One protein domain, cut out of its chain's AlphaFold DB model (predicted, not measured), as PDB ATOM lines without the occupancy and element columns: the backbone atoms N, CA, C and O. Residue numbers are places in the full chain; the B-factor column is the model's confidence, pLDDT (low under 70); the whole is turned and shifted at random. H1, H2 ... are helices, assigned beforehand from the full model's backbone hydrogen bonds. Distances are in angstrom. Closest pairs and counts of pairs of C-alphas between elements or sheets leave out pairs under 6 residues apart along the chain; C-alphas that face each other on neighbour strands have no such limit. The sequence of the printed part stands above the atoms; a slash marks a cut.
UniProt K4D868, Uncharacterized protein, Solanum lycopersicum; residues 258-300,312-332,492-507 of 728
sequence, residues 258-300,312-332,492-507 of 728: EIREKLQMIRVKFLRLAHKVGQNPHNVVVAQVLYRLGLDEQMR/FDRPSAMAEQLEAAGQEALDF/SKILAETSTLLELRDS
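This is residues 258 to 300, 312 to 332 and 492 to 507 of the 728 residues of an uncharacterized protein of Solanum lycopersicum (UniProt K4D868). Three helices, H1, H2 and H4, lie side by side with nearly parallel lines as a small bundle, their centres making a triangle. H3 crosses H1 steeply and packs on H1 alone. The printed part has 80 residues with four named helices, H1 to H4 in order along the chain, no named strand, and the class all helix. It is compact, with a radius of gyration of the C-alphas of 12.6 A, yet elongated, spanning 39 by 25 by 21 A.

Find C-alpha 258 at (-17.152, -10.145, -30.120); from there H1, residues 258 to 276, runs 27.0 A to C-alpha 276 at (-18.643, -36.814, -26.397). After a short link of 7 residues, H2 runs 20.7 A through residues 284 to 298. Beyond a cut, H3 holds residues 313 to 324. Past a second cut, H4 takes residues 492 to 503 and ends at C-alpha 503 at (-7.111, -11.192, -19.543).

Begin at the hub, H1, which touches the other three helices. H1 and H2 form a helical hairpin, at a shallow tilt of 4 degrees, opposite ways; their closest C-alphas, Arg 267 and Leu 290, are 6.7 A apart. With residues 263 to 270 alone H1 touches H4, at a shallow tilt of 3 degrees, opposite ways; the closest C-alphas are Phe 270 and Ile 494, 6.9 A. H2 and H4 only just touch, with 3 pairs of C-alphas within 8 A, Val 289 and Leu 495 closest at 7.6 A. With residues 264 to 272 alone H1 touches H3, at a steep tilt of 54 degrees, the same way; the closest C-alphas, Val 268 and Pro 315, are 4.9 A apart. H3 is apart from H2 and from H4. In H1, H2, H3 and H4 every O i to N i+4 pair is within hydrogen-bond range.

The C-alphas farthest apart, Ala 324 and Ser 507, are 39.4 A apart. Residues 301 to 311 are not printed, a gap of 18.0 A from C-alpha 300 to 312; residues 333 to 491 are not printed either, a gap of 12.9 A from C-alpha 332 to 492. The mean pLDDT of the printed part is 81.4; look for values under 70 at residues 298 to 300, 328 to 329 and 503 to 507.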
ATOM      1  N   GLU A 258     -18.117  -9.099 -29.746       81.31
ATOM      2  CA  GLU A 258     -17.152 -10.145 -30.120       81.31
ATOM      3  C   GLU A 258     -16.776 -11.057 -28.940       81.31
ATOM      4  O   GLU A 258     -16.708 -12.281 -29.078       81.31
ATOM      5  N   ILE A 259     -16.483 -10.479 -27.770       77.81
ATOM      6  CA  ILE A 259     -16.102 -11.239 -26.568       77.81
ATOM      7  C   ILE A 259     -17.271 -12.095 -26.078       77.81
ATOM      8  O   ILE A 259     -17.068 -13.251 -25.695       77.81
ATOM      9  N   ARG A 260     -18.498 -11.569 -26.154       78.50
ATOM     10  CA  ARG A 260     -19.717 -12.318 -25.859       78.50
ATOM     11  C   ARG A 260     -19.887 -13.497 -26.817       78.50
ATOM     12  O   ARG A 260     -20.099 -14.615 -26.356       78.50
ATOM     13  N   GLU A 261     -19.740 -13.297 -28.126       82.75
ATOM     14  CA  GLU A 261     -19.840 -14.387 -29.104       82.75
ATOM     15  C   GLU A 261     -18.769 -15.464 -28.894       82.75
ATOM     16  O   GLU A 261     -19.095 -16.653 -28.853       82.75
ATOM     17  N   LYS A 262     -17.509 -15.075 -28.658       85.38
ATOM     18  CA  LYS A 262     -16.422 -16.019 -28.346       85.38
ATOM     19  C   LYS A 262     -16.731 -16.841 -27.086       85.38
ATOM     20  O   LYS A 262     -16.529 -18.054 -27.086       85.38
ATOM     21  N   LEU A 263     -17.291 -16.225 -26.042       85.38
ATOM     22  CA  LEU A 263     -17.692 -16.909 -24.806       85.38
ATOM     23  C   LEU A 263     -18.881 -17.867 -25.013       85.38
ATOM     24  O   LEU A 263     -18.886 -18.975 -24.473       85.38
ATOM     25  N   GLN A 264     -19.856 -17.505 -25.850       85.50
ATOM     26  CA  GLN A 264     -20.942 -18.411 -26.251       85.50
ATOM     27  C   GLN A 264     -20.395 -19.606 -27.059       85.50
ATOM     28  O   GLN A 264     -20.782 -20.748 -26.806       85.50
ATOM     29  N   MET A 265     -19.419 -19.385 -27.948       87.44
ATOM     30  CA  MET A 265     -18.727 -20.463 -28.667       87.44
ATOM     31  C   MET A 265     -17.899 -21.365 -27.737       87.44
ATOM     32  O   MET A 265     -17.866 -22.577 -27.953       87.44
ATOM     33  N   ILE A 266     -17.300 -20.832 -26.665       89.75
ATOM     34  CA  ILE A 266     -16.655 -21.636 -25.610       89.75
ATOM     35  C   ILE A 266     -17.680 -22.528 -24.890       89.75
ATOM     36  O   ILE A 266     -17.409 -23.711 -24.676       89.75
ATOM     37  N   ARG A 267     -18.882 -22.021 -24.575       90.94
ATOM     38  CA  ARG A 267     -19.962 -22.836 -23.979       90.94
ATOM     39  C   ARG A 267     -20.398 -23.968 -24.909       90.94
ATOM     40  O   ARG A 267     -20.490 -25.107 -24.458       90.94
ATOM     41  N   VAL A 268     -20.591 -23.689 -26.202       90.75
ATOM     42  CA  VAL A 268     -20.891 -24.715 -27.223       90.75
ATOM     43  C   VAL A 268     -19.759 -25.746 -27.302       90.75
ATOM     44  O   VAL A 268     -20.020 -26.946 -27.249       90.75
ATOM     45  N   LYS A 269     -18.495 -25.304 -27.364       91.50
ATOM     46  CA  LYS A 269     -17.305 -26.173 -27.374       91.50
ATOM     47  C   LYS A 269     -17.294 -27.111 -26.162       91.50
ATOM     48  O   LYS A 269     -17.146 -28.317 -26.335       91.50
ATOM     49  N   PHE A 270     -17.518 -26.587 -24.958       93.19
ATOM     50  CA  PHE A 270     -17.561 -27.375 -23.724       93.19
ATOM     51  C   PHE A 270     -18.742 -28.354 -23.666       93.19
ATOM     52  O   PHE A 270     -18.545 -29.514 -23.309       93.19
ATOM     53  N   LEU A 271     -19.942 -27.940 -24.080       92.88
ATOM     54  CA  LEU A 271     -21.118 -28.816 -24.147       92.88
ATOM     55  C   LEU A 271     -20.921 -29.971 -25.142       92.88
ATOM     56  O   LEU A 271     -21.236 -31.115 -24.818       92.88
ATOM     57  N   ARG A 272     -20.305 -29.713 -26.304       92.00
ATOM     58  CA  ARG A 272     -19.919 -30.764 -27.264       92.00
ATOM     59  C   ARG A 272     -18.866 -31.718 -26.689       92.00
ATOM     60  O   ARG A 272     -18.980 -32.928 -26.867       92.00
ATOM     61  N   LEU A 273     -17.867 -31.204 -25.962       91.94
ATOM     62  CA  LEU A 273     -16.876 -32.035 -25.262       91.94
ATOM     63  C   LEU A 273     -17.535 -32.923 -24.192       91.94
ATOM     64  O   LEU A 273     -17.239 -34.115 -24.133       91.94
ATOM     65  N   ALA A 274     -18.460 -32.375 -23.395       91.81
ATOM     66  CA  ALA A 274     -19.221 -33.117 -22.388       91.81
ATOM     67  C   ALA A 274     -20.095 -34.216 -23.018       91.81
ATOM     68  O   ALA A 274     -20.045 -35.366 -22.574       91.81
ATOM     69  N   HIS A 275     -20.813 -33.902 -24.102       90.44
ATOM     70  CA  HIS A 275     -21.619 -34.870 -24.851       90.44
ATOM     71  C   HIS A 275     -20.772 -36.045 -25.370       90.44
ATOM     72  O   HIS A 275     -21.147 -37.203 -25.192       90.44
ATOM     73  N   LYS A 276     -19.573 -35.775 -25.913       88.50
ATOM     74  CA  LYS A 276     -18.643 -36.814 -26.397       88.50
ATOM     75  C   LYS A 276     -18.107 -37.741 -25.305       88.50
ATOM     76  O   LYS A 276     -17.818 -38.900 -25.589       88.50
ATOM     77  N   VAL A 277     -18.028 -37.292 -24.049       88.69
ATOM     78  CA  VAL A 277     -17.764 -38.177 -22.893       88.69
ATOM     79  C   VAL A 277     -19.044 -38.709 -22.230       88.69
ATOM     80  O   VAL A 277     -19.000 -39.246 -21.124       88.69
ATOM     81  N   GLY A 278     -20.198 -38.615 -22.894       87.88
ATOM     82  CA  GLY A 278     -21.469 -39.146 -22.401       87.88
ATOM     83  C   GLY A 278     -21.960 -38.456 -21.126       87.88
ATOM     84  O   GLY A 278     -22.512 -39.117 -20.248       87.88
ATOM     85  N   GLN A 279     -21.698 -37.155 -20.987       90.19
ATOM     86  CA  GLN A 279     -22.150 -36.318 -19.874       90.19
ATOM     87  C   GLN A 279     -23.202 -35.319 -20.370       90.19
ATOM     88  O   GLN A 279     -23.096 -34.795 -21.478       90.19
ATOM     89  N   ASN A 280     -24.226 -35.064 -19.557       86.75
ATOM     90  CA  ASN A 280     -25.345 -34.185 -19.898       86.75
ATOM     91  C   ASN A 280     -25.175 -32.769 -19.297       86.75
ATOM     92  O   ASN A 280     -24.406 -32.601 -18.347       86.75
ATOM     93  N   PRO A 281     -25.921 -31.753 -19.782       83.12
ATOM     94  CA  PRO A 281     -25.876 -30.393 -19.229       83.12
ATOM     95  C   PRO A 281     -26.206 -30.316 -17.729       83.12
ATOM     96  O   PRO A 281     -25.693 -29.454 -17.021       83.12
ATOM     97  N   HIS A 282     -27.026 -31.248 -17.231       79.94
ATOM     98  CA  HIS A 282     -27.429 -31.343 -15.824       79.94
ATOM     99  C   HIS A 282     -26.388 -32.005 -14.899       79.94
ATOM    100  O   HIS A 282     -26.622 -32.099 -13.695       79.94
ATOM    101  N   ASN A 283     -25.247 -32.479 -15.414       87.12
ATOM    102  CA  ASN A 283     -24.148 -32.932 -14.564       87.12
ATOM    103  C   ASN A 283     -23.619 -31.739 -13.745       87.12
ATOM    104  O   ASN A 283     -23.331 -30.687 -14.307       87.12
ATOM    105  N   VAL A 284     -23.446 -31.920 -12.431       83.19
ATOM    106  CA  VAL A 284     -23.019 -30.865 -11.490       83.19
ATOM    107  C   VAL A 284     -21.754 -30.126 -11.951       83.19
ATOM    108  O   VAL A 284     -21.699 -28.905 -11.849       83.19
ATOM    109  N   VAL A 285     -20.766 -30.830 -12.513       85.44
ATOM    110  CA  VAL A 285     -19.529 -30.226 -13.042       85.44
ATOM    111  C   VAL A 285     -19.807 -29.422 -14.316       85.44
ATOM    112  O   VAL A 285     -19.287 -28.319 -14.461       85.44
ATOM    113  N   VAL A 286     -20.657 -29.926 -15.220       88.06
ATOM    114  CA  VAL A 286     -21.047 -29.203 -16.448       88.06
ATOM    115  C   VAL A 286     -21.800 -27.921 -16.087       88.06
ATOM    116  O   VAL A 286     -21.413 -26.838 -16.525       88.06
ATOM    117  N   ALA A 287     -22.806 -28.027 -15.219       84.88
ATOM    118  CA  ALA A 287     -23.580 -26.897 -14.721       84.88
ATOM    119  C   ALA A 287     -22.703 -25.874 -13.975       84.88
ATOM    120  O   ALA A 287     -22.834 -24.676 -14.213       84.88
ATOM    121  N   GLN A 288     -21.765 -26.316 -13.126       85.56
ATOM    122  CA  GLN A 288     -20.865 -25.418 -12.395       85.56
ATOM    123  C   GLN A 288     -19.903 -24.666 -13.326       85.56
ATOM    124  O   GLN A 288     -19.652 -23.481 -13.105       85.56
ATOM    125  N   VAL A 289     -19.370 -25.314 -14.368       88.19
ATOM    126  CA  VAL A 289     -18.531 -24.644 -15.376       88.19
ATOM    127  C   VAL A 289     -19.359 -23.638 -16.171       88.19
ATOM    128  O   VAL A 289     -18.976 -22.474 -16.241       88.19
ATOM    129  N   LEU A 290     -20.522 -24.036 -16.698       87.31
ATOM    130  CA  LEU A 290     -21.416 -23.135 -17.437       87.31
ATOM    131  C   LEU A 290     -21.863 -21.936 -16.586       87.31
ATOM    132  O   LEU A 290     -21.933 -20.823 -17.102       87.31
ATOM    133  N   TYR A 291     -22.089 -22.135 -15.285       83.44
ATOM    134  CA  TYR A 291     -22.399 -21.066 -14.336       83.44
ATOM    135  C   TYR A 291     -21.229 -20.089 -14.137       83.44
ATOM    136  O   TYR A 291     -21.451 -18.881 -14.195       83.44
ATOM    137  N   ARG A 292     -19.982 -20.569 -13.978       82.12
ATOM    138  CA  ARG A 292     -18.792 -19.689 -13.933       82.12
ATOM    139  C   ARG A 292     -18.669 -18.869 -15.220       82.12
ATOM    140  O   ARG A 292     -18.633 -17.645 -15.148       82.12
ATOM    141  N   LEU A 293     -18.754 -19.531 -16.379       84.44
ATOM    142  CA  LEU A 293     -18.765 -18.870 -17.689       84.44
ATOM    143  C   LEU A 293     -19.924 -17.860 -17.821       84.44
ATOM    144  O   LEU A 293     -19.806 -16.899 -18.575       84.44
ATOM    145  N   GLY A 294     -21.049 -18.071 -17.130       80.56
ATOM    146  CA  GLY A 294     -22.167 -17.127 -16.998       80.56
ATOM    147  C   GLY A 294     -21.795 -15.865 -16.215       80.56
ATOM    148  O   GLY A 294     -21.980 -14.753 -16.708       80.56
ATOM    149  N   LEU A 295     -21.207 -16.033 -15.028       76.25
ATOM    150  CA  LEU A 295     -20.737 -14.919 -14.199       76.25
ATOM    151  C   LEU A 295     -19.671 -14.073 -14.909       76.25
ATOM    152  O   LEU A 295     -19.689 -12.849 -14.777       76.25
ATOM    153  N   ASP A 296     -18.782 -14.689 -15.689       71.31
ATOM    154  CA  ASP A 296     -17.745 -13.977 -16.448       71.31
ATOM    155  C   ASP A 296     -18.326 -13.059 -17.545       71.31
ATOM    156  O   ASP A 296     -17.827 -11.949 -17.759       71.31
ATOM    157  N   GLU A 297     -19.428 -13.475 -18.186       73.69
ATOM    158  CA  GLU A 297     -20.221 -12.642 -19.107       73.69
ATOM    159  C   GLU A 297     -20.860 -11.470 -18.341       73.69
ATOM    160  O   GLU A 297     -20.715 -10.306 -18.717       73.69
ATOM    161  N   GLN A 298     -21.504 -11.765 -17.204       66.81
ATOM    162  CA  GLN A 298     -22.213 -10.774 -16.391       66.81
ATOM    163  C   GLN A 298     -21.286  -9.695 -15.817       66.81
ATOM    164  O   GLN A 298     -21.585  -8.502 -15.881       66.81
ATOM    165  N   MET A 299     -20.136 -10.094 -15.269       57.59
ATOM    166  CA  MET A 299     -19.220  -9.211 -14.540       57.59
ATOM    167  C   MET A 299     -18.545  -8.158 -15.431       57.59
ATOM    168  O   MET A 299     -17.988  -7.183 -14.902       57.59
ATOM    169  N   ARG A 300     -18.617  -8.323 -16.760       59.91
ATOM    170  CA  ARG A 300     -18.128  -7.380 -17.778       59.91
ATOM    171  C   ARG A 300     -19.244  -6.644 -18.540       59.91
ATOM    172  O   ARG A 300     -18.923  -5.714 -19.279       59.91
ATOM    173  N   PHE A 312     -28.208 -21.689 -20.670       77.62
ATOM    174  CA  PHE A 312     -27.299 -22.441 -21.541       77.62
ATOM    175  C   PHE A 312     -28.053 -23.223 -22.634       77.62
ATOM    176  O   PHE A 312     -27.422 -23.914 -23.430       77.62
ATOM    177  N   ASP A 313     -29.378 -23.077 -22.720       83.19
ATOM    178  CA  ASP A 313     -30.254 -23.796 -23.654       83.19
ATOM    179  C   ASP A 313     -29.877 -23.544 -25.122       83.19
ATOM    180  O   ASP A 313     -29.800 -24.480 -25.916       83.19
ATOM    181  N   ARG A 314     -29.558 -22.290 -25.487       84.00
ATOM    182  CA  ARG A 314     -29.096 -21.940 -26.843       84.00
ATOM    183  C   ARG A 314     -27.735 -22.588 -27.164       84.00
ATOM    184  O   ARG A 314     -27.641 -23.230 -28.211       84.00
ATOM    185  N   PRO A 315     -26.703 -22.501 -26.296       85.62
ATOM    186  CA  PRO A 315     -25.498 -23.319 -26.425       85.62
ATOM    187  C   PRO A 315     -25.733 -24.839 -26.478       85.62
ATOM    188  O   PRO A 315     -25.037 -25.508 -27.238       85.62
ATOM    189  N   SER A 316     -26.698 -25.391 -25.728       87.88
ATOM    190  CA  SER A 316     -27.001 -26.836 -25.730       87.88
ATOM    191  C   SER A 316     -27.612 -27.272 -27.055       87.88
ATOM    192  O   SER A 316     -27.054 -28.135 -27.726       87.88
ATOM    193  N   ALA A 317     -28.664 -26.588 -27.515       87.94
ATOM    194  CA  ALA A 317     -29.293 -26.866 -28.803       87.94
ATOM    195  C   ALA A 317     -28.296 -26.745 -29.972       87.94
ATOM    196  O   ALA A 317     -28.311 -27.566 -30.887       87.94
ATOM    197  N   MET A 318     -27.385 -25.764 -29.932       86.62
ATOM    198  CA  MET A 318     -26.326 -25.625 -30.938       86.62
ATOM    199  C   MET A 318     -25.268 -26.737 -30.837       86.62
ATOM    200  O   MET A 318     -24.793 -27.221 -31.863       86.62
ATOM    201  N   ALA A 319     -24.907 -27.180 -29.629       88.44
ATOM    202  CA  ALA A 319     -24.018 -28.323 -29.432       88.44
ATOM    203  C   ALA A 319     -24.639 -29.624 -29.972       88.44
ATOM    204  O   ALA A 319     -23.996 -30.333 -30.743       88.44
ATOM    205  N   GLU A 320     -25.900 -29.892 -29.631       88.88
ATOM    206  CA  GLU A 320     -26.677 -31.050 -30.084       88.88
ATOM    207  C   GLU A 320     -26.824 -31.070 -31.613       88.88
ATOM    208  O   GLU A 320     -26.578 -32.101 -32.238       88.88
ATOM    209  N   GLN A 321     -27.126 -29.926 -32.240       88.12
ATOM    210  CA  GLN A 321     -27.187 -29.796 -33.702       88.12
ATOM    211  C   GLN A 321     -25.844 -30.097 -34.384       88.12
ATOM    212  O   GLN A 321     -25.826 -30.768 -35.414       88.12
ATOM    213  N   LEU A 322     -24.719 -29.642 -33.823       87.00
ATOM    214  CA  LEU A 322     -23.387 -29.859 -34.406       87.00
ATOM    215  C   LEU A 322     -22.892 -31.308 -34.261       87.00
ATOM    216  O   LEU A 322     -22.163 -31.797 -35.126       87.00
ATOM    217  N   GLU A 323     -23.293 -32.008 -33.197       86.19
ATOM    218  CA  GLU A 323     -23.054 -33.451 -33.057       86.19
ATOM    219  C   GLU A 323     -23.983 -34.260 -33.982       86.19
ATOM    220  O   GLU A 323     -23.517 -35.161 -34.675       86.19
ATOM    221  N   ALA A 324     -25.268 -33.895 -34.083       86.00
ATOM    222  CA  ALA A 324     -26.229 -34.528 -34.994       86.00
ATOM    223  C   ALA A 324     -25.883 -34.324 -36.484       86.00
ATOM    224  O   ALA A 324     -26.162 -35.193 -37.307       86.00
ATOM    225  N   ALA A 325     -25.230 -33.210 -36.830       85.88
ATOM    226  CA  ALA A 325     -24.684 -32.948 -38.163       85.88
ATOM    227  C   ALA A 325     -23.410 -33.763 -38.487       85.88
ATOM    228  O   ALA A 325     -22.861 -33.625 -39.580       85.88
ATOM    229  N   GLY A 326     -22.911 -34.587 -37.557       75.94
ATOM    230  CA  GLY A 326     -21.730 -35.431 -37.767       75.94
ATOM    231  C   GLY A 326     -20.409 -34.659 -37.856       75.94
ATOM    232  O   GLY A 326     -19.435 -35.173 -38.404       75.94
ATOM    233  N   GLN A 327     -20.338 -33.426 -37.339       73.06
ATOM    234  CA  GLN A 327     -19.138 -32.592 -37.435       73.06
ATOM    235  C   GLN A 327     -18.084 -33.005 -36.388       73.06
ATOM    236  O   GLN A 327     -17.786 -32.258 -35.456       73.06
ATOM    237  N   GLU A 328     -17.516 -34.207 -36.519       63.78
ATOM    238  CA  GLU A 328     -16.642 -34.829 -35.509       63.78
ATOM    239  C   GLU A 328     -15.437 -33.967 -35.093       63.78
ATOM    240  O   GLU A 328     -15.023 -34.011 -33.931       63.78
ATOM    241  N   ALA A 329     -14.895 -33.160 -36.006       66.38
ATOM    242  CA  ALA A 329     -13.749 -32.297 -35.748       66.38
ATOM    243  C   ALA A 329     -14.092 -31.151 -34.772       66.38
ATOM    244  O   ALA A 329     -14.736 -30.166 -35.134       66.38
ATOM    245  N   LEU A 330     -13.598 -31.265 -33.537       76.81
ATOM    246  CA  LEU A 330     -13.441 -30.150 -32.602       76.81
ATOM    247  C   LEU A 330     -11.980 -29.694 -32.622       76.81
ATOM    248  O   LEU A 330     -11.083 -30.526 -32.475       76.81
ATOM    249  N   ASP A 331     -11.736 -28.385 -32.728       80.12
ATOM    250  CA  ASP A 331     -10.401 -27.836 -32.472       80.12
ATOM    251  C   ASP A 331     -10.153 -27.733 -30.960       80.12
ATOM    252  O   ASP A 331     -10.346 -26.707 -30.297       80.12
ATOM    253  N   PHE A 332      -9.835 -28.890 -30.388       84.81
ATOM    254  CA  PHE A 332      -9.506 -29.053 -28.986       84.81
ATOM    255  C   PHE A 332      -8.549 -30.233 -28.817       84.81
ATOM    256  O   PHE A 332      -8.878 -31.385 -29.119       84.81
ATOM    257  N   SER A 492     -11.196 -27.884 -16.593       85.69
ATOM    258  CA  SER A 492     -10.041 -27.058 -16.207       85.69
ATOM    259  C   SER A 492      -9.393 -26.374 -17.414       85.69
ATOM    260  O   SER A 492      -9.081 -25.185 -17.352       85.69
ATOM    261  N   LYS A 493      -9.264 -27.083 -18.545       88.12
ATOM    262  CA  LYS A 493      -8.711 -26.491 -19.771       88.12
ATOM    263  C   LYS A 493      -9.612 -25.408 -20.370       88.12
ATOM    264  O   LYS A 493      -9.113 -24.361 -20.765       88.12
ATOM    265  N   ILE A 494     -10.927 -25.626 -20.416       88.88
ATOM    266  CA  ILE A 494     -11.890 -24.627 -20.906       88.88
ATOM    267  C   ILE A 494     -11.907 -23.378 -20.015       88.88
ATOM    268  O   ILE A 494     -11.979 -22.262 -20.531       88.88
ATOM    269  N   LEU A 495     -11.791 -23.535 -18.694       85.69
ATOM    270  CA  LEU A 495     -11.681 -22.398 -17.781       85.69
ATOM    271  C   LEU A 495     -10.379 -21.612 -18.021       85.69
ATOM    272  O   LEU A 495     -10.433 -20.389 -18.079       85.69
ATOM    273  N   ALA A 496      -9.244 -22.272 -18.280       82.56
ATOM    274  CA  ALA A 496      -7.991 -21.596 -18.648       82.56
ATOM    275  C   ALA A 496      -8.047 -20.893 -20.027       82.56
ATOM    276  O   ALA A 496      -7.591 -19.753 -20.162       82.56
ATOM    277  N   GLU A 497      -8.662 -21.523 -21.039       83.38
ATOM    278  CA  GLU A 497      -8.975 -20.890 -22.337       83.38
ATOM    279  C   GLU A 497      -9.885 -19.656 -22.164       83.38
ATOM    280  O   GLU A 497      -9.783 -18.696 -22.926       83.38
ATOM    281  N   THR A 498     -10.744 -19.646 -21.139       83.94
ATOM    282  CA  THR A 498     -11.618 -18.504 -20.832       83.94
ATOM    283  C   THR A 498     -10.874 -17.395 -20.086       83.94
ATOM    284  O   THR A 498     -10.965 -16.238 -20.488       83.94
ATOM    285  N   SER A 499     -10.101 -17.717 -19.042       79.44
ATOM    286  CA  SER A 499      -9.322 -16.725 -18.286       79.44
ATOM    287  C   SER A 499      -8.388 -15.934 -19.198       79.44
ATOM    288  O   SER A 499      -8.409 -14.707 -19.174       79.44
ATOM    289  N   THR A 500      -7.650 -16.619 -20.075       82.06
ATOM    290  CA  THR A 500      -6.739 -15.971 -21.034       82.06
ATOM    291  C   THR A 500      -7.477 -15.056 -22.021       82.06
ATOM    292  O   THR A 500      -7.027 -13.937 -22.270       82.06
ATOM    293  N   LEU A 501      -8.656 -15.457 -22.515       80.62
ATOM    294  CA  LEU A 501      -9.519 -14.602 -23.341       80.62
ATOM    295  C   LEU A 501      -9.980 -13.334 -22.598       80.62
ATOM    296  O   LEU A 501     -10.078 -12.265 -23.198       80.62
ATOM    297  N   LEU A 502     -10.255 -13.438 -21.296       71.69
ATOM    298  CA  LEU A 502     -10.702 -12.320 -20.462       71.69
ATOM    299  C   LEU A 502      -9.547 -11.426 -19.984       71.69
ATOM    300  O   LEU A 502      -9.785 -10.254 -19.687       71.69
ATOM    301  N   GLU A 503      -8.322 -11.943 -19.902       67.19
ATOM    302  CA  GLU A 503      -7.111 -11.192 -19.543       67.19
ATOM    303  C   GLU A 503      -6.618 -10.308 -20.693       67.19
ATOM    304  O   GLU A 503      -6.269  -9.154 -20.445       67.19
ATOM    305  N   LEU A 504      -6.720 -10.780 -21.943       56.78
ATOM    306  CA  LEU A 504      -6.437 -10.000 -23.162       56.78
ATOM    307  C   LEU A 504      -7.258  -8.696 -23.276       56.78
ATOM    308  O   LEU A 504      -6.901  -7.811 -24.049       56.78
ATOM    309  N   ARG A 505      -8.345  -8.568 -22.503       52.78
ATOM    310  CA  ARG A 505      -9.195  -7.368 -22.416       52.78
ATOM    311  C   ARG A 505      -8.838  -6.422 -21.260       52.78
ATOM    312  O   ARG A 505      -9.300  -5.287 -21.208       52.78
ATOM    313  N   ASP A 506      -8.080  -6.893 -20.273       50.81
ATOM    314  CA  ASP A 506      -7.763  -6.135 -19.054       50.81
ATOM    315  C   ASP A 506      -6.425  -5.372 -19.150       50.81
ATOM    316  O   ASP A 506      -6.072  -4.589 -18.252       50.81
ATOM    317  N   SER A 507      -5.714  -5.598 -20.256       37.19
ATOM    318  CA  SER A 507      -4.452  -4.984 -20.643       37.19
ATOM    319  C   SER A 507      -4.650  -3.718 -21.487       37.19
ATOM    320  O   SER A 507      -4.963  -3.825 -22.674       37.19
TER     321      SER A 507